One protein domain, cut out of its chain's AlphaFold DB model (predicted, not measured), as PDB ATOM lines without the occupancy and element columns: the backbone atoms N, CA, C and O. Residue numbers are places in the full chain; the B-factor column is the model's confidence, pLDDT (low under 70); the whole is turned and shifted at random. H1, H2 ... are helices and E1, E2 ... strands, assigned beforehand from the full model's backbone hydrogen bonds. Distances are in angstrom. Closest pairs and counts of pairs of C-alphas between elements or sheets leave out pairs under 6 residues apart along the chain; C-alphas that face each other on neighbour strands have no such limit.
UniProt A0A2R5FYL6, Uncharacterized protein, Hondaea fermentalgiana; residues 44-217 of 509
ATOM      1  N   PRO A  44     198.868 220.260 244.709       97.12
ATOM      2  CA  PRO A  44     197.414 220.468 244.744       97.12
ATOM      3  C   PRO A  44     196.760 220.137 246.098       97.12
ATOM      4  O   PRO A  44     195.664 220.604 246.381       97.12
ATOM      5  N   GLY A  45     197.403 219.329 246.950       96.94
ATOM      6  CA  GLY A  45     196.855 218.956 248.260       96.94
ATOM      7  C   GLY A  45     195.467 218.312 248.157       96.94
ATOM      8  O   GLY A  45     195.248 217.434 247.321       96.94
ATOM      9  N   ASP A  46     194.532 218.769 248.993       97.12
ATOM     10  CA  ASP A  46     193.139 218.294 249.001       97.12
ATOM     11  C   ASP A  46     192.350 218.725 247.752       97.12
ATOM     12  O   ASP A  46     191.279 218.183 247.475       97.12
ATOM     13  N   ASP A  47     192.892 219.657 246.966       97.31
ATOM     14  CA  ASP A  47     192.274 220.131 245.731       97.31
ATOM     15  C   ASP A  47     192.546 219.195 244.549       97.31
ATOM     16  O   ASP A  47     191.927 219.345 243.494       97.31
ATOM     17  N   ASP A  48     193.418 218.193 244.723       98.56
ATOM     18  CA  ASP A  48     193.603 217.102 243.768       98.56
ATOM     19  C   ASP A  48     192.437 216.111 243.866       98.56
ATOM     20  O   ASP A  48     192.558 214.978 244.346       98.56
ATOM     21  N   VAL A  49     191.255 216.570 243.480       98.56
ATOM     22  CA  VAL A  49     190.012 215.798 243.508       98.56
ATOM     23  C   VAL A  49     189.956 214.799 242.342       98.56
ATOM     24  O   VAL A  49     190.695 214.948 241.367       98.56
ATOM     25  N   PRO A  50     189.138 213.737 242.417       98.69
ATOM     26  CA  PRO A  50     188.838 212.887 241.268       98.69
ATOM     27  C   PRO A  50     188.306 213.692 240.070       98.69
ATOM     28  O   PRO A  50     187.576 214.666 240.252       98.69
ATOM     29  N   VAL A  51     188.597 213.263 238.836       98.56
ATOM     30  CA  VAL A  51     188.080 213.908 237.612       98.56
ATOM     31  C   VAL A  51     186.551 213.974 237.632       98.56
ATOM     32  O   VAL A  51     185.986 214.980 237.205       98.56
ATOM     33  N   SER A  52     185.885 212.956 238.187       98.38
ATOM     34  CA  SER A  52     184.424 212.909 238.335       98.38
ATOM     35  C   SER A  52     183.825 213.980 239.253       98.38
ATOM     36  O   SER A  52     182.630 214.256 239.151       98.38
ATOM     37  N   GLU A  53     184.619 214.634 240.105       98.31
ATOM     38  CA  GLU A  53     184.157 215.796 240.876       98.31
ATOM     39  C   GLU A  53     184.126 217.085 240.034       98.31
ATOM     40  O   GLU A  53     183.425 218.034 240.386       98.31
ATOM     41  N   VAL A  54     184.837 217.115 238.899       98.06
ATOM     42  CA  VAL A  54     184.870 218.249 237.960       98.06
ATOM     43  C   VAL A  54     183.988 217.981 236.739       98.06
ATOM     44  O   VAL A  54     183.049 218.729 236.478       98.06
ATOM     45  N   ILE A  55     184.258 216.901 236.003       97.88
ATOM     46  CA  ILE A  55     183.398 216.398 234.925       97.88
ATOM     47  C   ILE A  55     182.659 215.177 235.456       97.88
ATOM     48  O   ILE A  55     183.180 214.069 235.434       97.88
ATOM     49  N   ASN A  56     181.449 215.386 235.968       96.81
ATOM     50  CA  ASN A  56     180.684 214.311 236.596       96.81
ATOM     51  C   ASN A  56     180.061 213.334 235.585       96.81
ATOM     52  O   ASN A  56     179.954 213.613 234.390       96.81
ATOM     53  N   ASP A  57     179.587 212.196 236.092       97.31
ATOM     54  CA  ASP A  57     178.972 211.140 235.276       97.31
ATOM     55  C   ASP A  57     177.763 211.632 234.467       97.31
ATOM     56  O   ASP A  57     177.539 211.171 233.352       97.31
ATOM     57  N   GLY A  58     176.999 212.598 234.989       98.19
ATOM     58  CA  GLY A  58     175.883 213.203 234.261       98.19
ATOM     59  C   GLY A  58     176.352 213.967 233.023       98.19
ATOM     60  O   GLY A  58     175.780 213.813 231.948       98.19
ATOM     61  N   MET A  59     177.438 214.733 233.145       98.44
ATOM     62  CA  MET A  59     178.063 215.432 232.021       98.44
ATOM     63  C   MET A  59     178.605 214.439 230.986       98.44
ATOM     64  O   MET A  59     178.387 214.617 229.787       98.44
ATOM     65  N   VAL A  60     179.260 213.361 231.422       98.19
ATOM     66  CA  VAL A  60     179.726 212.316 230.497       98.19
ATOM     67  C   VAL A  60     178.552 211.623 229.808       98.19
ATOM     68  O   VAL A  60     178.591 211.462 228.592       98.19
ATOM     69  N   GLY A  61     177.470 211.314 230.524       98.25
ATOM     70  CA  GLY A  61     176.246 210.769 229.931       98.25
ATOM     71  C   GLY A  61     175.642 211.690 228.865       98.25
ATOM     72  O   GLY A  61     175.294 211.239 227.775       98.25
ATOM     73  N   GLU A  62     175.590 213.001 229.118       98.38
ATOM     74  CA  GLU A  62     175.154 213.981 228.117       98.38
ATOM     75  C   GLU A  62     176.055 213.999 226.872       98.38
ATOM     76  O   GLU A  62     175.552 214.147 225.757       98.38
ATOM     77  N   LEU A  63     177.375 213.851 227.040       97.94
ATOM     78  CA  LEU A  63     178.295 213.712 225.911       97.94
ATOM     79  C   LEU A  63     178.055 212.427 225.132       97.94
ATOM     80  O   LEU A  63     178.008 212.485 223.906       97.94
ATOM     81  N   MET A  64     177.882 211.293 225.811       98.38
ATOM     82  CA  MET A  64     177.616 210.012 225.153       98.38
ATOM     83  C   MET A  64     176.356 210.089 224.293       98.38
ATOM     84  O   MET A  64     176.376 209.664 223.138       98.38
ATOM     85  N   GLU A  65     175.287 210.709 224.796       98.50
ATOM     86  CA  GLU A  65     174.058 210.905 224.021       98.50
ATOM     87  C   GLU A  65     174.269 211.822 222.807       98.50
ATOM     88  O   GLU A  65     173.755 211.535 221.723       98.50
ATOM     89  N   LEU A  66     175.072 212.887 222.931       98.50
ATOM     90  CA  LEU A  66     175.425 213.743 221.791       98.50
ATOM     91  C   LEU A  66     176.261 212.998 220.742       98.50
ATOM     92  O   LEU A  66     175.974 213.099 219.550       98.50
ATOM     93  N   MET A  67     177.257 212.222 221.169       98.38
ATOM     94  CA  MET A  67     178.103 211.417 220.283       98.38
ATOM     95  C   MET A  67     177.296 210.336 219.561       98.38
ATOM     96  O   MET A  67     177.465 210.125 218.360       98.38
ATOM     97  N   LYS A  68     176.371 209.690 220.276       98.12
ATOM     98  CA  LYS A  68     175.442 208.702 219.726       98.12
ATOM     99  C   LYS A  68     174.498 209.321 218.705       98.12
ATOM    100  O   LYS A  68     174.327 208.767 217.624       98.12
ATOM    101  N   ALA A  69     173.917 210.479 219.022       97.75
ATOM    102  CA  ALA A  69     173.053 211.218 218.104       97.75
ATOM    103  C   ALA A  69     173.810 211.700 216.855       97.75
ATOM    104  O   ALA A  69     173.241 211.727 215.766       97.75
ATOM    105  N   TYR A  70     175.091 212.044 217.006       96.69
ATOM    106  CA  TYR A  70     175.979 212.393 215.900       96.69
ATOM    107  C   TYR A  70     176.368 211.170 215.041       96.69
ATOM    108  O   TYR A  70     176.641 211.310 213.851       96.69
ATOM    109  N   GLY A  71     176.327 209.960 215.611       97.19
ATOM    110  CA  GLY A  71     176.556 208.695 214.905       97.19
ATOM    111  C   GLY A  71     177.933 208.073 215.133       97.19
ATOM    112  O   GLY A  71     178.360 207.237 214.338       97.19
ATOM    113  N   TRP A  72     178.647 208.466 216.193       97.19
ATOM    114  CA  TRP A  72     179.882 207.786 216.589       97.19
ATOM    115  C   TRP A  72     179.605 206.400 217.177       97.19
ATOM    116  O   TRP A  72     178.576 206.158 217.808       97.19
ATOM    117  N   THR A  73     180.545 205.487 216.946       94.94
ATOM    118  CA  THR A  73     180.500 204.090 217.389       94.94
ATOM    119  C   THR A  73     181.385 203.866 218.614       94.94
ATOM    120  O   THR A  73     182.027 204.795 219.106       94.94
ATOM    121  N   ASP A  74     181.398 202.629 219.119       96.38
ATOM    122  CA  ASP A  74     182.290 202.173 220.199       96.38
ATOM    123  C   ASP A  74     182.087 202.892 221.545       96.38
ATOM    124  O   ASP A  74     182.942 202.842 222.425       96.38
ATOM    125  N   LEU A  75     180.926 203.532 221.731       97.38
ATOM    126  CA  LEU A  75     180.616 204.333 222.918       97.38
ATOM    127  C   LEU A  75     180.588 203.506 224.208       97.38
ATOM    128  O   LEU A  75     181.066 203.993 225.224       97.38
ATOM    129  N   ASP A  76     180.146 202.246 224.158       97.06
ATOM    130  CA  ASP A  76     180.169 201.344 225.321       97.06
ATOM    131  C   ASP A  76     181.607 201.110 225.824       97.06
ATOM    132  O   ASP A  76     181.864 201.071 227.026       97.06
ATOM    133  N   ALA A  77     182.577 200.994 224.906       97.00
ATOM    134  CA  ALA A  77     183.987 200.827 225.262       97.00
ATOM    135  C   ALA A  77     184.580 202.117 225.849       97.00
ATOM    136  O   ALA A  77     185.413 202.074 226.756       97.00
ATOM    137  N   VAL A  78     184.131 203.272 225.357       97.38
ATOM    138  CA  VAL A  78     184.536 204.580 225.880       97.38
ATOM    139  C   VAL A  78     183.935 204.816 227.266       97.38
ATOM    140  O   VAL A  78     184.625 205.316 228.151       97.38
ATOM    141  N   GLU A  79     182.677 204.430 227.481       97.50
ATOM    142  CA  GLU A  79     182.013 204.488 228.784       97.50
ATOM    143  C   GLU A  79     182.701 203.567 229.795       97.50
ATOM    144  O   GLU A  79     182.967 203.983 230.923       97.50
ATOM    145  N   ALA A  80     183.074 202.351 229.383       97.31
ATOM    146  CA  ALA A  80     183.884 201.458 230.206       97.31
ATOM    147  C   ALA A  80     185.221 202.113 230.583       97.31
ATOM    148  O   ALA A  80     185.560 202.169 231.759       97.31
ATOM    149  N   LYS A  81     185.937 202.725 229.628       96.25
ATOM    150  CA  LYS A  81     187.167 203.476 229.934       96.25
ATOM    151  C   LYS A  81     186.942 204.641 230.893       96.25
ATOM    152  O   LYS A  81     187.773 204.877 231.768       96.25
ATOM    153  N   TRP A  82     185.852 205.392 230.741       97.50
ATOM    154  CA  TRP A  82     185.511 206.445 231.695       97.50
ATOM    155  C   TRP A  82     185.369 205.874 233.107       97.50
ATOM    156  O   TRP A  82     186.009 206.381 234.030       97.50
ATOM    157  N   ASN A  83     184.585 204.804 233.244       97.50
ATOM    158  CA  ASN A  83     184.261 204.194 234.527       97.50
ATOM    159  C   ASN A  83     185.447 203.489 235.189       97.50
ATOM    160  O   ASN A  83     185.625 203.621 236.395       97.50
ATOM    161  N   ASP A  84     186.260 202.790 234.407       96.06
ATOM    162  CA  ASP A  84     187.335 201.949 234.928       96.06
ATOM    163  C   ASP A  84     188.658 202.711 235.073       96.06
ATOM    164  O   ASP A  84     189.487 202.357 235.913       96.06
ATOM    165  N   GLU A  85     188.889 203.747 234.255       94.31
ATOM    166  CA  GLU A  85     190.198 204.402 234.173       94.31
ATOM    167  C   GLU A  85     190.186 205.896 234.477       94.31
ATOM    168  O   GLU A  85     191.146 206.359 235.087       94.31
ATOM    169  N   PHE A  86     189.201 206.682 234.026       96.25
ATOM    170  CA  PHE A  86     189.322 208.151 234.056       96.25
ATOM    171  C   PHE A  86     188.635 208.825 235.239       96.25
ATOM    172  O   PHE A  86     189.219 209.739 235.820       96.25
ATOM    173  N   ARG A  87     187.430 208.386 235.615       97.75
ATOM    174  CA  ARG A  87     186.575 209.072 236.601       97.75
ATOM    175  C   ARG A  87     187.215 209.242 237.982       97.75
ATOM    176  O   ARG A  87     186.978 210.254 238.644       97.75
ATOM    177  N   ASP A  88     188.041 208.279 238.390       97.81
ATOM    178  CA  ASP A  88     188.642 208.216 239.729       97.81
ATOM    179  C   ASP A  88     190.087 208.736 239.764       97.81
ATOM    180  O   ASP A  88     190.680 208.878 240.837       97.81
ATOM    181  N   ARG A  89     190.672 209.062 238.600       97.75
ATOM    182  CA  ARG A  89     191.984 209.720 238.548       97.75
ATOM    183  C   ARG A  89     191.902 211.062 239.239       97.75
ATOM    184  O   ARG A  89     190.914 211.769 239.104       97.75
ATOM    185  N   LYS A  90     192.971 211.453 239.918       98.56
ATOM    186  CA  LYS A  90     193.081 212.803 240.464       98.56
ATOM    187  C   LYS A  90     193.393 213.813 239.356       98.56
ATOM    188  O   LYS A  90     194.193 213.505 238.468       98.56
ATOM    189  N   ILE A  91     192.758 214.983 239.380       98.44
ATOM    190  CA  ILE A  91     192.802 215.958 238.279       98.44
ATOM    191  C   ILE A  91     194.225 216.411 237.930       98.44
ATOM    192  O   ILE A  91     194.560 216.524 236.754       98.44
ATOM    193  N   VAL A  92     195.107 216.593 238.909       97.81
ATOM    194  CA  VAL A  92     196.501 216.988 238.695       97.81
ATOM    195  C   VAL A  92     197.403 215.762 238.629       97.81
ATOM    196  O   VAL A  92     198.014 215.514 237.586       97.81
ATOM    197  N   SER A  93     197.514 214.991 239.716       97.12
ATOM    198  CA  SER A  93     198.509 213.909 239.801       97.12
ATOM    199  C   SER A  93     198.196 212.701 238.916       97.12
ATOM    200  O   SER A  93     199.126 212.016 238.490       97.12
ATOM    201  N   GLY A  94     196.918 212.450 238.613       96.31
ATOM    202  CA  GLY A  94     196.463 211.297 237.830       96.31
ATOM    203  C   GLY A  94     196.025 211.605 236.396       96.31
ATOM    204  O   GLY A  94     195.945 210.680 235.584       96.31
ATOM    205  N   PHE A  95     195.731 212.869 236.072       96.75
ATOM    206  CA  PHE A  95     195.258 213.279 234.746       96.75
ATOM    207  C   PHE A  95     196.207 214.277 234.071       96.75
ATOM    208  O   PHE A  95     196.855 213.918 233.090       96.75
ATOM    209  N   LEU A  96     196.358 215.505 234.589       95.94
ATOM    210  CA  LEU A  96     197.192 216.527 233.936       95.94
ATOM    211  C   LEU A  96     198.680 216.141 233.854       95.94
ATOM    212  O   LEU A  96     199.331 216.407 232.843       95.94
ATOM    213  N   LYS A  97     199.225 215.502 234.898       94.62
ATOM    214  CA  LYS A  97     200.621 215.026 234.927       94.62
ATOM    215  C   LYS A  97     200.818 213.650 234.285       94.62
ATOM    216  O   LYS A  97     201.960 213.183 234.218       94.62
ATOM    217  N   ASP A  98     199.756 212.995 233.812       93.12
ATOM    218  CA  ASP A  98     199.893 211.676 233.206       93.12
ATOM    219  C   ASP A  98     200.574 211.757 231.832       93.12
ATOM    220  O   ASP A  98     200.041 212.265 230.838       93.12
ATOM    221  N   LYS A  99     201.777 211.183 231.772       89.94
ATOM    222  CA  LYS A  99     202.578 211.089 230.553       89.94
ATOM    223  C   LYS A  99     201.898 210.241 229.483       89.94
ATOM    224  O   LYS A  99     202.108 210.513 228.303       89.94
ATOM    225  N   GLU A 100     201.107 209.235 229.848       90.19
ATOM    226  CA  GLU A 100     200.420 208.389 228.873       90.19
ATOM    227  C   GLU A 100     199.338 209.158 228.121       90.19
ATOM    228  O   GLU A 100     199.330 209.116 226.892       90.19
ATOM    229  N   ILE A 101     198.496 209.931 228.817       90.12
ATOM    230  CA  ILE A 101     197.486 210.802 228.189       90.12
ATOM    231  C   ILE A 101     198.151 211.753 227.180       90.12
ATOM    232  O   ILE A 101     197.682 211.894 226.043       90.12
ATOM    233  N   GLY A 102     199.283 212.355 227.564       87.38
ATOM    234  CA  GLY A 102     200.077 213.224 226.693       87.38
ATOM    235  C   GLY A 102     200.662 212.495 225.476       87.38
ATOM    236  O   GLY A 102     200.485 212.941 224.337       87.38
ATOM    237  N   ASN A 103     201.311 211.346 225.689       89.62
ATOM    238  CA  ASN A 103     201.928 210.533 224.634       89.62
ATOM    239  C   ASN A 103     200.895 209.986 223.636       89.62
ATOM    240  O   ASN A 103     201.166 209.923 222.434       89.62
ATOM    241  N   LYS A 104     199.701 209.638 224.124       92.75
ATOM    242  CA  LYS A 104     198.549 209.186 223.334       92.75
ATOM    243  C   LYS A 104     197.807 210.331 222.640       92.75
ATOM    244  O   LYS A 104     196.948 210.075 221.807       92.75
ATOM    245  N   ARG A 105     198.143 211.593 222.946       91.50
ATOM    246  CA  ARG A 105     197.509 212.810 222.407       91.50
ATOM    247  C   ARG A 105     196.015 212.942 222.726       91.50
ATOM    248  O   ARG A 105     195.347 213.717 222.046       91.50
ATOM    249  N   LEU A 106     195.501 212.262 223.755       92.56
ATOM    250  CA  LEU A 106     194.053 212.155 223.993       92.56
ATOM    251  C   LEU A 106     193.374 213.516 224.217       92.56
ATOM    252  O   LEU A 106     192.311 213.746 223.665       92.56
ATOM    253  N   ALA A 107     193.996 214.450 224.944       90.25
ATOM    254  CA  ALA A 107     193.481 215.823 225.048       90.25
ATOM    255  C   ALA A 107     193.976 216.724 223.896       90.25
ATOM    256  O   ALA A 107     193.216 217.471 223.284       90.25
ATOM    257  N   SER A 108     195.269 216.636 223.562       90.44
ATOM    258  CA  SER A 108     195.907 217.579 222.628       90.44
ATOM    259  C   SER A 108     195.523 217.407 221.150       90.44
ATOM    260  O   SER A 108     195.755 218.323 220.363       90.44
ATOM    261  N   MET A 109     194.985 216.251 220.730       91.44
ATOM    262  CA  MET A 109     194.568 216.055 219.335       91.44
ATOM    263  C   MET A 109     193.335 216.900 219.004       91.44
ATOM    264  O   MET A 109     193.338 217.599 217.991       91.44
ATOM    265  N   LEU A 110     192.322 216.869 219.873       92.62
ATOM    266  CA  LEU A 110     191.123 217.684 219.712       92.62
ATOM    267  C   LEU A 110     191.462 219.172 219.795       92.62
ATOM    268  O   LEU A 110     190.985 219.953 218.970       92.62
ATOM    269  N   ASP A 111     192.322 219.555 220.744       91.00
ATOM    270  CA  ASP A 111     192.780 220.939 220.890       91.00
ATOM    271  C   ASP A 111     193.442 221.452 219.598       91.00
ATOM    272  O   ASP A 111     193.057 222.497 219.085       91.00
ATOM    273  N   ARG A 112     194.311 220.656 218.959       88.25
ATOM    274  CA  ARG A 112     194.953 221.020 217.679       88.25
ATOM    275  C   ARG A 112     193.963 221.378 216.560       88.25
ATOM    276  O   ARG A 112     194.333 222.106 215.642       88.25
ATOM    277  N   VAL A 113     192.758 220.819 216.591       90.31
ATOM    278  CA  VAL A 113     191.746 221.001 215.543       90.31
ATOM    279  C   VAL A 113     190.731 222.078 215.912       90.31
ATOM    280  O   VAL A 113     190.319 222.851 215.056       90.31
ATOM    281  N   THR A 114     190.300 222.105 217.170       94.56
ATOM    282  CA  THR A 114     189.113 222.864 217.590       94.56
ATOM    283  C   THR A 114     189.429 224.052 218.490       94.56
ATOM    284  O   THR A 114     188.542 224.868 218.713       94.56
ATOM    285  N   ASN A 115     190.669 224.198 218.981       94.19
ATOM    286  CA  ASN A 115     191.064 225.343 219.807       94.19
ATOM    287  C   ASN A 115     190.735 226.669 219.107       94.19
ATOM    288  O   ASN A 115     190.100 227.536 219.703       94.19
ATOM    289  N   THR A 116     191.107 226.780 217.830       93.75
ATOM    290  CA  THR A 116     190.783 227.907 216.953       93.75
ATOM    291  C   THR A 116     190.475 227.373 215.555       93.75
ATOM    292  O   THR A 116     191.289 226.659 214.973       93.75
ATOM    293  N   ILE A 117     189.309 227.719 215.011       94.00
ATOM    294  CA  ILE A 117     188.855 227.313 213.677       94.00
ATOM    295  C   ILE A 117     188.756 228.560 212.800       94.00
ATOM    296  O   ILE A 117     187.970 229.462 213.087       94.00
ATOM    297  N   ASN A 118     189.523 228.594 211.708       91.81
ATOM    298  CA  ASN A 118     189.419 229.654 210.704       91.81
ATOM    299  C   ASN A 118     188.127 229.481 209.890       91.81
ATOM    300  O   ASN A 118     187.880 228.418 209.308       91.81
ATOM    301  N   LEU A 119     187.316 230.532 209.839       94.00
ATOM    302  CA  LEU A 119     186.048 230.571 209.124       94.00
ATOM    303  C   LEU A 119     186.242 231.052 207.681       94.00
ATOM    304  O   LEU A 119     187.256 231.642 207.312       94.00
ATOM    305  N   ALA A 120     185.260 230.762 206.827       91.31
ATOM    306  CA  ALA A 120     185.318 231.078 205.400       91.31
ATOM    307  C   ALA A 120     185.386 232.587 205.105       91.31
ATOM    308  O   ALA A 120     185.897 232.981 204.058       91.31
ATOM    309  N   ASP A 121     184.884 233.413 206.024       90.12
ATOM    310  CA  ASP A 121     184.903 234.876 205.950       90.12
ATOM    311  C   ASP A 121     186.210 235.501 206.474       90.12
ATOM    312  O   ASP A 121     186.345 236.723 206.477       90.12
ATOM    313  N   GLY A 122     187.177 234.679 206.896       85.06
ATOM    314  CA  GLY A 122     188.452 235.120 207.462       85.06
ATOM    315  C   GLY A 122     188.416 235.392 208.968       85.06
ATOM    316  O   GLY A 122     189.462 235.670 209.548       85.06
ATOM    317  N   SER A 123     187.251 235.288 209.615       90.00
ATOM    318  CA  SER A 123     187.145 235.344 211.074       90.00
ATOM    319  C   SER A 123     187.507 233.999 211.723       90.00
ATOM    320  O   SER A 123     187.852 233.026 211.046       90.00
ATOM    321  N   GLN A 124     187.470 233.939 213.055       92.75
ATOM    322  CA  GLN A 124     187.837 232.752 213.825       92.75
ATOM    323  C   GLN A 124     186.737 232.381 214.817       92.75
ATOM    324  O   GLN A 124     186.204 233.240 215.519       92.75
ATOM    325  N   ALA A 125     186.440 231.086 214.905       95.88
ATOM    326  CA  ALA A 125     185.642 230.506 215.975       95.88
ATOM    327  C   ALA A 125     186.564 229.859 217.015       95.88
ATOM    328  O   ALA A 125     187.526 229.172 216.666       95.88
ATOM    329  N   TYR A 126     186.249 230.054 218.291       96.88
ATOM    330  CA  TYR A 126     187.054 229.557 219.404       96.88
ATOM    331  C   TYR A 126     186.237 228.580 220.237       96.88
ATOM    332  O   TYR A 126     185.100 228.873 220.609       96.88
ATOM    333  N   ARG A 127     186.836 227.441 220.580       97.19
ATOM    334  CA  ARG A 127     186.252 226.514 221.552       97.19
ATOM    335  C   ARG A 127     186.095 227.200 222.920       97.19
ATOM    336  O   ARG A 127     187.005 227.924 223.317       97.19
ATOM    337  N   PRO A 128     185.021 226.960 223.684       97.56
ATOM    338  CA  PRO A 128     184.886 227.482 225.045       97.56
ATOM    339  C   PRO A 128     185.922 226.880 226.018       97.56
ATOM    340  O   PRO A 128     185.663 225.881 226.682       97.56
ATOM    341  N   THR A 129     187.118 227.465 226.106       96.69
ATOM    342  CA  THR A 129     188.212 227.007 226.984       96.69
ATOM    343  C   THR A 129     189.004 228.200 227.547       96.69
ATOM    344  O   THR A 129     188.936 229.305 226.993       96.69
ATOM    345  N   PRO A 130     189.741 228.045 228.661       96.38
ATOM    346  CA  PRO A 130     190.626 229.101 229.149       96.38
ATOM    347  C   PRO A 130     191.843 229.385 228.258       96.38
ATOM    348  O   PRO A 130     192.381 230.487 228.304       96.38
ATOM    349  N   ILE A 131     192.266 228.416 227.443       95.31
ATOM    350  CA  ILE A 131     193.546 228.442 226.712       95.31
ATOM    351  C   ILE A 131     193.401 228.799 225.228       95.31
ATOM    352  O   ILE A 131     194.055 228.219 224.359       95.31
ATOM    353  N   ASN A 132     192.503 229.733 224.915       95.75
ATOM    354  CA  ASN A 132     192.403 230.342 223.592       95.75
ATOM    355  C   ASN A 132     191.817 231.765 223.658       95.75
ATOM    356  O   ASN A 132     191.592 232.310 224.738       95.75
ATOM    357  N   CYS A 133     191.529 232.362 222.500       95.50
ATOM    358  CA  CYS A 133     190.960 233.708 222.393       95.50
ATOM    359  C   CYS A 133     189.421 233.776 222.477       95.50
ATOM    360  O   CYS A 133     188.821 234.716 221.939       95.50
ATOM    361  N   TYR A 134     188.782 232.815 223.159       95.62
ATOM    362  CA  TYR A 134     187.335 232.801 223.381       95.62
ATOM    363  C   TYR A 134     186.845 234.109 224.023       95.62
ATOM    364  O   TYR A 134     187.403 234.590 225.014       95.62
ATOM    365  N   GLN A 135     185.823 234.719 223.419       89.25
ATOM    366  CA  GLN A 135     185.458 236.111 223.705       89.25
ATOM    367  C   GLN A 135     184.426 236.238 224.826       89.25
ATOM    368  O   GLN A 135     184.481 237.196 225.602       89.25
ATOM    369  N   ASP A 136     183.518 235.270 224.917       94.19
ATOM    370  CA  ASP A 136     182.419 235.320 225.871       94.19
ATOM    371  C   ASP A 136     182.876 234.930 227.277       94.19
ATOM    372  O   ASP A 136     183.953 234.358 227.494       94.19
ATOM    373  N   THR A 137     182.019 235.241 228.242       94.88
ATOM    374  CA  THR A 137     182.189 234.853 229.638       94.88
ATOM    375  C   THR A 137     181.234 233.750 230.031       94.88
ATOM    376  O   THR A 137     180.088 233.734 229.593       94.88
ATOM    377  N   PHE A 138     181.681 232.911 230.951       95.44
ATOM    378  CA  PHE A 138     180.859 231.946 231.653       95.44
ATOM    379  C   PHE A 138     180.412 232.552 232.978       95.44
ATOM    380  O   PHE A 138     181.236 233.063 233.740       95.44
ATOM    381  N   SER A 139     179.112 232.483 233.243       96.19
ATOM    382  CA  SER A 139     178.491 232.890 234.507       96.19
ATOM    383  C   SER A 139     178.590 231.811 235.592       96.19
ATOM    384  O   SER A 139     178.472 232.114 236.779       96.19
ATOM    385  N   SER A 140     178.834 230.558 235.202       97.62
ATOM    386  CA  SER A 140     179.073 229.424 236.095       97.62
ATOM    387  C   SER A 140     179.777 228.281 235.354       97.62
ATOM    388  O   SER A 140     179.885 228.288 234.128       97.62
ATOM    389  N   PHE A 141     180.186 227.236 236.077       97.88
ATOM    390  CA  PHE A 141     180.702 226.009 235.457       97.88
ATOM    391  C   PHE A 141     179.655 225.300 234.576       97.88
ATOM    392  O   PHE A 141     179.980 224.786 233.509       97.88
ATOM    393  N   ALA A 142     178.382 225.310 234.986       98.19
ATOM    394  CA  ALA A 142     177.289 224.741 234.193       98.19
ATOM    395  C   ALA A 142     177.059 225.519 232.886       98.19
ATOM    396  O   ALA A 142     176.756 224.929 231.850       98.19
ATOM    397  N   ASP A 143     177.246 226.837 232.933       98.38
ATOM    398  CA  ASP A 143     177.172 227.720 231.769       98.38
ATOM    399  C   ASP A 143     178.324 227.451 230.786       98.38
ATOM    400  O   ASP A 143     178.093 227.219 229.599       98.38
ATOM    401  N   TRP A 144     179.559 227.328 231.297       98.56
ATOM    402  CA  TRP A 144     180.706 226.866 230.505       98.56
ATOM    403  C   TRP A 144     180.414 225.535 229.805       98.56
ATOM    404  O   TRP A 144     180.635 225.397 228.601       98.56
ATOM    405  N   TRP A 145     179.866 224.566 230.537       98.69
ATOM    406  CA  TRP A 145     179.542 223.258 229.984       98.69
ATOM    407  C   TRP A 145     178.506 223.321 228.857       98.69
ATOM    408  O   TRP A 145     178.630 222.634 227.836       98.69
ATOM    409  N   ALA A 146     177.483 224.163 229.021       98.44
ATOM    410  CA  ALA A 146     176.472 224.392 227.999       98.44
ATOM    411  C   ALA A 146     177.090 224.978 226.722       98.44
ATOM    412  O   ALA A 146     176.788 224.493 225.627       98.44
ATOM    413  N   HIS A 147     177.991 225.956 226.862       98.56
ATOM    414  CA  HIS A 147     178.735 226.535 225.745       98.56
ATOM    415  C   HIS A 147     179.605 225.476 225.060       98.56
ATOM    416  O   HIS A 147     179.525 225.305 223.845       98.56
ATOM    417  N   TRP A 148     180.391 224.716 225.830       98.56
ATOM    418  CA  TRP A 148     181.340 223.730 225.305       98.56
ATOM    419  C   TRP A 148     180.660 222.673 224.424       98.56
ATOM    420  O   TRP A 148     181.072 222.443 223.285       98.56
ATOM    421  N   LYS A 149     179.568 222.064 224.905       98.12
ATOM    422  CA  LYS A 149     178.824 221.053 224.132       98.12
ATOM    423  C   LYS A 149     178.121 221.637 222.912       98.12
ATOM    424  O   LYS A 149     178.020 220.965 221.885       98.12
ATOM    425  N   THR A 150     177.587 222.851 223.047       98.38
ATOM    426  CA  THR A 150     176.878 223.537 221.960       98.38
ATOM    427  C   THR A 150     177.841 223.840 220.822       98.38
ATOM    428  O   THR A 150     177.571 223.428 219.695       98.38
ATOM    429  N   PHE A 151     179.019 224.380 221.142       98.38
ATOM    430  CA  PHE A 151     180.098 224.557 220.180       98.38
ATOM    431  C   PHE A 151     180.428 223.239 219.471       98.38
ATOM    432  O   PHE A 151     180.377 223.172 218.251       98.38
ATOM    433  N   MET A 152     180.700 222.163 220.216       98.19
ATOM    434  CA  MET A 152     181.166 220.905 219.620       98.19
ATOM    435  C   MET A 152     180.138 220.203 218.716       98.19
ATOM    436  O   MET A 152     180.521 219.662 217.677       98.19
ATOM    437  N   PHE A 153     178.858 220.189 219.105       98.31
ATOM    438  CA  PHE A 153     177.847 219.299 218.511       98.31
ATOM    439  C   PHE A 153     176.614 220.000 217.928       98.31
ATOM    440  O   PHE A 153     175.744 219.322 217.378       98.31
ATOM    441  N   LYS A 154     176.487 221.326 218.052       97.62
ATOM    442  CA  LYS A 154     175.288 222.059 217.603       97.62
ATOM    443  C   LYS A 154     175.602 223.235 216.686       97.62
ATOM    444  O   LYS A 154     174.871 223.440 215.716       97.62
ATOM    445  N   ASP A 155     176.672 223.971 216.960       97.19
ATOM    446  CA  ASP A 155     177.017 225.169 216.200       97.19
ATOM    447  C   ASP A 155     177.662 224.801 214.866       97.19
ATOM    448  O   ASP A 155     178.790 224.311 214.797       97.19
ATOM    449  N   LYS A 156     176.932 225.039 213.775       97.69
ATOM    450  CA  LYS A 156     177.472 224.881 212.425       97.69
ATOM    451  C   LYS A 156     178.357 226.068 212.081       97.69
ATOM    452  O   LYS A 156     177.920 227.215 212.097       97.69
ATOM    453  N   LEU A 157     179.589 225.766 211.709       97.75
ATOM    454  CA  LEU A 157     180.600 226.710 211.274       97.75
ATOM    455  C   LEU A 157     180.757 226.636 209.759       97.75
ATOM    456  O   LEU A 157     180.857 225.553 209.181       97.75
ATOM    457  N   ARG A 158     180.833 227.796 209.106       97.62
ATOM    458  CA  ARG A 158     181.157 227.887 207.681       97.62
ATOM    459  C   ARG A 158     182.668 227.997 207.519       97.62
ATOM    460  O   ARG A 158     183.252 229.026 207.848       97.62
ATOM    461  N   VAL A 159     183.298 226.957 206.989       94.69
ATOM    462  CA  VAL A 159     184.760 226.854 206.834       94.69
ATOM    463  C   VAL A 159     185.138 226.616 205.375       94.69
ATOM    464  O   VAL A 159     184.310 226.187 204.571       94.69
ATOM    465  N   ARG A 160     186.405 226.855 205.015       90.81
ATOM    466  CA  ARG A 160     186.936 226.525 203.686       90.81
ATOM    467  C   ARG A 160     187.763 225.239 203.743       90.81
ATOM    468  O   ARG A 160     188.895 225.245 204.212       90.81
ATOM    469  N   LEU A 161     187.229 224.139 203.214       87.62
ATOM    470  CA  LEU A 161     187.927 222.853 203.106       87.62
ATOM    471  C   LEU A 161     188.220 222.532 201.641       87.62
ATOM    472  O   LEU A 161     187.323 222.523 200.800       87.62
ATOM    473  N   LYS A 162     189.490 222.247 201.322       85.25
ATOM    474  CA  LYS A 162     189.945 221.906 199.956       85.25
ATOM    475  C   LYS A 162     189.456 222.913 198.894       85.25
ATOM    476  O   LYS A 162     189.002 222.524 197.820       85.25
ATOM    477  N   GLY A 163     189.506 224.205 199.229       83.44
ATOM    478  CA  GLY A 163     189.095 225.303 198.345       83.44
ATOM    479  C   GLY A 163     187.582 225.513 198.211       83.44
ATOM    480  O   GLY A 163     187.171 226.370 197.437       83.44
ATOM    481  N   LYS A 164     186.748 224.768 198.947       90.62
ATOM    482  CA  LYS A 164     185.288 224.919 198.937       90.62
ATOM    483  C   LYS A 164     184.774 225.343 200.300       90.62
ATOM    484  O   LYS A 164     185.269 224.878 201.322       90.62
ATOM    485  N   GLU A 165     183.766 226.199 200.298       95.44
ATOM    486  CA  GLU A 165     183.057 226.566 201.518       95.44
ATOM    487  C   GLU A 165     182.027 225.498 201.864       95.44
ATOM    488  O   GLU A 165     181.259 225.062 201.003       95.44
ATOM    489  N   VAL A 166     182.047 225.054 203.116       96.56
ATOM    490  CA  VAL A 166     181.171 224.010 203.647       96.56
ATOM    491  C   VAL A 166     180.721 224.383 205.054       96.56
ATOM    492  O   VAL A 166     181.460 225.034 205.792       96.56
ATOM    493  N   GLU A 167     179.510 223.974 205.419       97.50
ATOM    494  CA  GLU A 167     179.023 224.054 206.796       97.50
ATOM    495  C   GLU A 167     179.325 222.746 207.517       97.50
ATOM    496  O   GLU A 167     178.962 221.673 207.028       97.50
ATOM    497  N   VAL A 168     179.984 222.843 208.665       97.19
ATOM    498  CA  VAL A 168     180.417 221.701 209.474       97.19
ATOM    499  C   VAL A 168     180.231 222.001 210.955       97.19
ATOM    500  O   VAL A 168     180.350 223.145 211.382       97.19
ATOM    501  N   LEU A 169     179.967 220.983 211.755       97.88
ATOM    502  CA  LEU A 169     180.162 221.028 213.199       97.88
ATOM    503  C   LEU A 169     181.662 220.888 213.512       97.88
ATOM    504  O   LEU A 169     182.375 220.202 212.777       97.88
ATOM    505  N   PRO A 170     182.169 221.436 214.629       97.75
ATOM    506  CA  PRO A 170     183.530 221.152 215.083       97.75
ATOM    507  C   PRO A 170     183.827 219.654 215.234       97.75
ATOM    508  O   PRO A 170     184.943 219.225 214.944       97.75
ATOM    509  N   ALA A 171     182.830 218.840 215.604       97.50
ATOM    510  CA  ALA A 171     182.944 217.380 215.621       97.50
ATOM    511  C   ALA A 171     183.308 216.768 214.247       97.50
ATOM    512  O   ALA A 171     184.050 215.787 214.211       97.50
ATOM    513  N   ASP A 172     182.873 217.369 213.127       96.62
ATOM    514  CA  ASP A 172     183.202 216.904 211.765       96.62
ATOM    515  C   ASP A 172     184.690 217.094 211.423       96.62
ATOM    516  O   ASP A 172     185.215 216.457 210.506       96.62
ATOM    517  N   LEU A 173     185.375 218.005 212.121       95.62
ATOM    518  CA  LEU A 173     186.770 218.348 211.849       95.62
ATOM    519  C   LEU A 173     187.755 217.409 212.555       95.62
ATOM    520  O   LEU A 173     188.943 217.404 212.219       95.62
ATOM    521  N   LEU A 174     187.285 216.632 213.535       95.56
ATOM    522  CA  LEU A 174     188.141 215.776 214.346       95.56
ATOM    523  C   LEU A 174     188.795 214.673 213.512       95.56
ATOM    524  O   LEU A 174     188.209 214.087 212.602       95.56
ATOM    525  N   LEU A 175     190.043 214.365 213.866       93.62
ATOM    526  CA  LEU A 175     190.833 213.339 213.203       93.62
ATOM    527  C   LEU A 175     191.052 212.150 214.146       93.62
ATOM    528  O   LEU A 175     191.384 212.356 215.319       93.62
ATOM    529  N   PRO A 176     190.946 210.905 213.643       95.00
ATOM    530  CA  PRO A 176     191.331 209.734 214.415       95.00
ATOM    531  C   PRO A 176     192.796 209.814 214.847       95.00
ATOM    532  O   PRO A 176     193.673 210.229 214.075       95.00
ATOM    533  N   ILE A 177     193.076 209.370 216.067       95.75
ATOM    534  CA  ILE A 177     194.446 209.229 216.552       95.75
ATOM    535  C   ILE A 177     194.962 207.899 216.013       95.75
ATOM    536  O   ILE A 177     194.452 206.849 216.379       95.75
ATOM    537  N   LYS A 178     195.940 207.948 215.100       95.19
ATOM    538  CA  LYS A 178     196.457 206.750 214.425       95.19
ATOM    539  C   LYS A 178     197.710 206.209 215.091       95.19
ATOM    540  O   LYS A 178     198.667 206.962 215.287       95.19
ATOM    541  N   ARG A 179     197.770 204.897 215.312       95.06
ATOM    542  CA  ARG A 179     198.909 204.223 215.956       95.06
ATOM    543  C   ARG A 179     200.178 204.315 215.119       95.06
ATOM    544  O   ARG A 179     201.272 204.439 215.657       95.06
ATOM    545  N   SER A 180     200.028 204.346 213.793       93.19
ATOM    546  CA  SER A 180     201.141 204.565 212.860       93.19
ATOM    547  C   SER A 180     201.875 205.889 213.088       93.19
ATOM    548  O   SER A 180     203.037 206.009 212.712       93.19
ATOM    549  N   LYS A 181     201.212 206.876 213.703       90.75
ATOM    550  CA  LYS A 181     201.793 208.174 214.058       90.75
ATOM    551  C   LYS A 181     202.049 208.318 215.559       90.75
ATOM    552  O   LYS A 181     203.002 208.988 215.944       90.75
ATOM    553  N   TYR A 182     201.210 207.710 216.395       92.50
ATOM    554  CA  TYR A 182     201.293 207.767 217.854       92.50
ATOM    555  C   TYR A 182     201.310 206.343 218.419       92.50
ATOM    556  O   TYR A 182     200.259 205.811 218.768       92.50
ATOM    557  N   PRO A 183     202.486 205.701 218.515       92.25
ATOM    558  CA  PRO A 183     202.585 204.280 218.858       92.25
ATOM    559  C   PRO A 183     202.163 203.949 220.298       92.25
ATOM    560  O   PRO A 183     202.051 202.776 220.633       92.25
ATOM    561  N   ALA A 184     201.936 204.962 221.142       93.69
ATOM    562  CA  ALA A 184     201.493 204.795 222.524       93.69
ATOM    563  C   ALA A 184     200.010 204.405 222.663       93.69
ATOM    564  O   ALA A 184     199.623 203.952 223.736       93.69
ATOM    565  N   ILE A 185     199.181 204.600 221.627       95.31
ATOM    566  CA  ILE A 185     197.771 204.184 221.673       95.31
ATOM    567  C   ILE A 185     197.638 202.683 221.395       95.31
ATOM    568  O   ILE A 185     198.347 202.133 220.541       95.31
ATOM    569  N   THR A 186     196.701 202.023 222.069       95.06
ATOM    570  CA  THR A 186     196.354 200.624 221.773       95.06
ATOM    571  C   THR A 186     195.459 200.514 220.526       95.06
ATOM    572  O   THR A 186     194.885 201.515 220.088       95.06
ATOM    573  N   PRO A 187     195.316 199.319 219.914       95.38
ATOM    574  CA  PRO A 187     194.359 199.104 218.824       95.38
ATOM    575  C   PRO A 187     192.917 199.474 219.199       95.38
ATOM    576  O   PRO A 187     192.187 200.025 218.379       95.38
ATOM    577  N   GLU A 188     192.522 199.201 220.440       95.00
ATOM    578  CA  GLU A 188     191.203 199.542 220.969       95.00
ATOM    579  C   GLU A 188     191.044 201.065 221.069       95.00
ATOM    580  O   GLU A 188     190.044 201.613 220.616       95.00
ATOM    581  N   GLU A 189     192.051 201.766 221.602       96.31
ATOM    582  CA  GLU A 189     192.062 203.233 221.688       96.31
ATOM    583  C   GLU A 189     192.054 203.910 220.312       96.31
ATOM    584  O   GLU A 189     191.407 204.942 220.154       96.31
ATOM    585  N   GLU A 190     192.732 203.340 219.310       96.69
ATOM    586  CA  GLU A 190     192.691 203.824 217.924       96.69
ATOM    587  C   GLU A 190     191.263 203.754 217.355       96.69
ATOM    588  O   GLU A 190     190.788 204.741 216.778       96.69
ATOM    589  N   ALA A 191     190.565 202.632 217.574       95.94
ATOM    590  CA  ALA A 191     189.196 202.412 217.101       95.94
ATOM    591  C   ALA A 191     188.202 203.418 217.705       95.94
ATOM    592  O   ALA A 191     187.438 204.041 216.972       95.94
ATOM    593  N   MET A 192     188.283 203.661 219.016       96.56
ATOM    594  CA  MET A 192     187.403 204.604 219.722       96.56
ATOM    595  C   MET A 192     187.972 206.031 219.838       96.56
ATOM    596  O   MET A 192     187.529 206.825 220.670       96.56
ATOM    597  N   SER A 193     188.986 206.387 219.044       97.19
ATOM    598  CA  SER A 193     189.784 207.595 219.299       97.19
ATOM    599  C   SER A 193     189.008 208.914 219.199       97.19
ATOM    600  O   SER A 193     189.389 209.876 219.859       97.19
ATOM    601  N   LEU A 194     187.938 209.000 218.402       97.69
ATOM    602  CA  LEU A 194     187.102 210.209 218.286       97.69
ATOM    603  C   LEU A 194     186.270 210.487 219.558       97.69
ATOM    604  O   LEU A 194     186.429 211.560 220.148       97.69
ATOM    605  N   PRO A 195     185.433 209.554 220.048       97.94
ATOM    606  CA  PRO A 195     184.727 209.759 221.313       97.94
ATOM    607  C   PRO A 195     185.683 209.865 222.512       97.94
ATOM    608  O   PRO A 195     185.520 210.758 223.346       97.94
ATOM    609  N   LEU A 196     186.743 209.046 222.564       97.75
ATOM    610  CA  LEU A 196     187.700 209.061 223.674       97.75
ATOM    611  C   LEU A 196     188.461 210.392 223.788       97.75
ATOM    612  O   LEU A 196     188.558 210.948 224.886       97.75
ATOM    613  N   GLN A 197     188.971 210.939 222.674       96.81
ATOM    614  CA  GLN A 197     189.659 212.239 222.703       96.81
ATOM    615  C   GLN A 197     188.708 213.378 223.097       96.81
ATOM    616  O   GLN A 197     189.129 214.362 223.699       96.81
ATOM    617  N   THR A 198     187.413 213.229 222.808       97.88
ATOM    618  CA  THR A 198     186.404 214.238 223.139       97.88
ATOM    619  C   THR A 198     186.124 214.301 224.638       97.88
ATOM    620  O   THR A 198     186.116 215.394 225.201       97.88
ATOM    621  N   ILE A 199     185.994 213.153 225.314       97.56
ATOM    622  CA  ILE A 199     185.870 213.112 226.785       97.56
ATOM    623  C   ILE A 199     187.151 213.606 227.454       97.56
ATOM    624  O   ILE A 199     187.085 214.420 228.373       97.56
ATOM    625  N   CYS A 200     188.321 213.174 226.978       97.12
ATOM    626  CA  CYS A 200     189.592 213.605 227.559       97.12
ATOM    627  C   CYS A 200     189.812 215.117 227.406       97.12
ATOM    628  O   CYS A 200     190.324 215.760 228.321       97.12
ATOM    629  N   ALA A 201     189.416 215.707 226.278       97.06
ATOM    630  CA  ALA A 201     189.515 217.147 226.085       97.06
ATOM    631  C   ALA A 201     188.483 217.933 226.915       97.06
ATOM    632  O   ALA A 201     188.828 218.987 227.442       97.06
ATOM    633  N   ALA A 202     187.260 217.413 227.087       98.06
ATOM    634  CA  ALA A 202     186.270 217.985 228.001       98.06
ATOM    635  C   ALA A 202     186.763 217.967 229.457       98.06
ATOM    636  O   ALA A 202     186.663 218.975 230.153       98.06
ATOM    637  N   ALA A 203     187.347 216.845 229.898       98.19
ATOM    638  CA  ALA A 203     188.005 216.719 231.197       98.19
ATOM    639  C   ALA A 203     189.139 217.729 231.352       98.19
ATOM    640  O   ALA A 203     189.166 218.466 232.330       98.19
ATOM    641  N   PHE A 204     190.026 217.825 230.363       97.75
ATOM    642  CA  PHE A 204     191.114 218.794 230.374       97.75
ATOM    643  C   PHE A 204     190.611 220.243 230.516       97.75
ATOM    644  O   PHE A 204     191.014 220.931 231.450       97.75
ATOM    645  N   ASP A 205     189.701 220.699 229.647       98.19
ATOM    646  CA  ASP A 205     189.183 222.073 229.705       98.19
ATOM    647  C   ASP A 205     188.418 222.340 231.009       98.19
ATOM    648  O   ASP A 205     188.577 223.401 231.611       98.19
ATOM    649  N   GLY A 206     187.623 221.371 231.476       98.44
ATOM    650  CA  GLY A 206     186.884 221.474 232.732       98.44
ATOM    651  C   GLY A 206     187.805 221.592 233.940       98.44
ATOM    652  O   GLY A 206     187.561 222.421 234.814       98.44
ATOM    653  N   ILE A 207     188.904 220.834 233.966       98.62
ATOM    654  CA  ILE A 207     189.935 220.951 235.004       98.62
ATOM    655  C   ILE A 207     190.561 222.349 234.982       98.62
ATOM    656  O   ILE A 207     190.740 222.940 236.045       98.62
ATOM    657  N   LEU A 208     190.840 222.916 233.802       98.44
ATOM    658  CA  LEU A 208     191.364 224.282 233.712       98.44
ATOM    659  C   LEU A 208     190.367 225.319 234.239       98.44
ATOM    660  O   LEU A 208     190.760 226.200 234.999       98.44
ATOM    661  N   VAL A 209     189.083 225.211 233.882       98.62
ATOM    662  CA  VAL A 209     188.036 226.113 234.396       98.62
ATOM    663  C   VAL A 209     187.897 225.972 235.913       98.62
ATOM    664  O   VAL A 209     187.835 226.980 236.614       98.62
ATOM    665  N   HIS A 210     187.887 224.742 236.434       98.50
ATOM    666  CA  HIS A 210     187.835 224.469 237.871       98.50
ATOM    667  C   HIS A 210     189.023 225.101 238.607       98.50
ATOM    668  O   HIS A 210     188.827 225.857 239.559       98.50
ATOM    669  N   MET A 211     190.240 224.830 238.133       98.56
ATOM    670  CA  MET A 211     191.477 225.352 238.707       98.56
ATOM    671  C   MET A 211     191.478 226.882 238.703       98.56
ATOM    672  O   MET A 211     191.670 227.488 239.749       98.56
ATOM    673  N   LEU A 212     191.192 227.520 237.564       98.56
ATOM    674  CA  LEU A 212     191.210 228.981 237.436       98.56
ATOM    675  C   LEU A 212     190.128 229.672 238.274       98.56
ATOM    676  O   LEU A 212     190.399 230.689 238.915       98.56
ATOM    677  N   ASN A 213     188.923 229.097 238.343       98.25
ATOM    678  CA  ASN A 213     187.874 229.588 239.237       98.25
ATOM    679  C   ASN A 213     188.310 229.546 240.704       98.25
ATOM    680  O   ASN A 213     187.915 230.414 241.477       98.25
ATOM    681  N   LYS A 214     189.114 228.548 241.080       97.62
ATOM    682  CA  LYS A 214     189.589 228.363 242.448       97.62
ATOM    683  C   LYS A 214     190.743 229.289 242.809       97.62
ATOM    684  O   LYS A 214     190.721 229.865 243.890       97.62
ATOM    685  N   VAL A 215     191.722 229.438 241.917       98.00
ATOM    686  CA  VAL A 215     192.940 230.207 242.213       98.00
ATOM    687  C   VAL A 215     192.790 231.711 241.996       98.00
ATOM    688  O   VAL A 215     193.414 232.483 242.709       98.00
ATOM    689  N   ALA A 216     191.957 232.145 241.047       97.31
ATOM    690  CA  ALA A 216     191.826 233.565 240.697       97.31
ATOM    691  C   ALA A 216     190.393 234.106 240.798       97.31
ATOM    692  O   ALA A 216     190.189 235.319 240.859       97.31
ATOM    693  N   GLY A 217     189.392 233.224 240.817       97.38
ATOM    694  CA  GLY A 217     187.989 233.613 240.714       97.38
ATOM    695  C   GLY A 217     187.543 233.810 239.265       97.38
ATOM    696  O   GLY A 217     188.302 234.243 238.398       97.38
TER     697      GLY A 217
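Overview. This is residues 44 to 217 of the 509 residues of an uncharacterized protein of Hondaea fermentalgiana (UniProt A0A2R5FYL6). The long helix H10 is the core of a helical body: H2 and H7 run side by side on one side of it, with H3 folding back beside H2, and the short helices H4, H5 and H6 follow one another along the opposite side. Two small strand hairpins, E1 with E2 and E3 with E4, make one end of the longest axis. The printed part has 174 residues, with ten named helices and four named strands in the order H1 H2 H3 H4 H5 H6 E1 E2 H7 E3 E4 H8 H9 H10; each hairpin is an antiparallel sheet of two strands, and the class is mostly helix. It is compact, with a radius of gyration of the C-alphas of 15.9 A, and spans 50 by 41 by 27 A.

Arrangement. E3, residues 157 to 161, and E4, residues 164 to 168, form a hairpin, with N 159 and O 166 2.9 A apart, within hydrogen-bond range. In the hairpin of E1, residues 116 to 118, and E2, residues 124 to 126, N 117 and O 125 are 2.8 A apart. The closest C-alphas of E1 and E3, those of Asn 118 and Val 159, are 6.7 A apart. H8, residues 170 to 173, touches H7, residues 141 to 153; their closest C-alphas, Met 152 and Pro 170, are 5.1 A apart. H10, residues 193 to 215, is the hub, touching four helices. H6, residues 108 to 114, touches it about perpendicular, at 89 degrees, closest at C-alphas 110 and 197, 6.4 A. H1, residues 51 to 54, touches it at C-alphas 54 and 207, 6.5 A. H2, residues 57 to 70, and H3, residues 75 to 86, form a helical hairpin at a shallow tilt of 26 degrees. H2, H3, H7 and H10 are an up-and-down bundle, each running against the one before. H4, residues 91 to 96, is close to H10 but not clearly touching, 6.6 A at C-alphas 91 and 207. H5, residues 99 to 103, is only just apart from H10, at 8.4 A; H9, residues 187 to 191, is near H3. Every O i to N i+4 pair is within hydrogen-bond range in H2, H3, H5, H7, H9 and H10, against 1 of 2 in H4 and 2 of 3 in H6; H1 and H8 are too short for one.

Along the chain. H1 begins at C-alpha 51, (188.080, 213.908, 237.612). H2 is 19.6 A long, H3 14.6 A, H7 18.4 A, E3 11.6 A and E4 12.0 A. H10, 32.3 A long, ends at C-alpha 215, (192.940, 230.207, 242.213).

Size, cuts and confidence. The C-alphas farthest apart, those of Asp 46 and Gly 163, are 51.3 A apart. The printed part has no cut; the links from E2 to H7 and from H8 to H9 are long. No printed residue is under 70 in pLDDT.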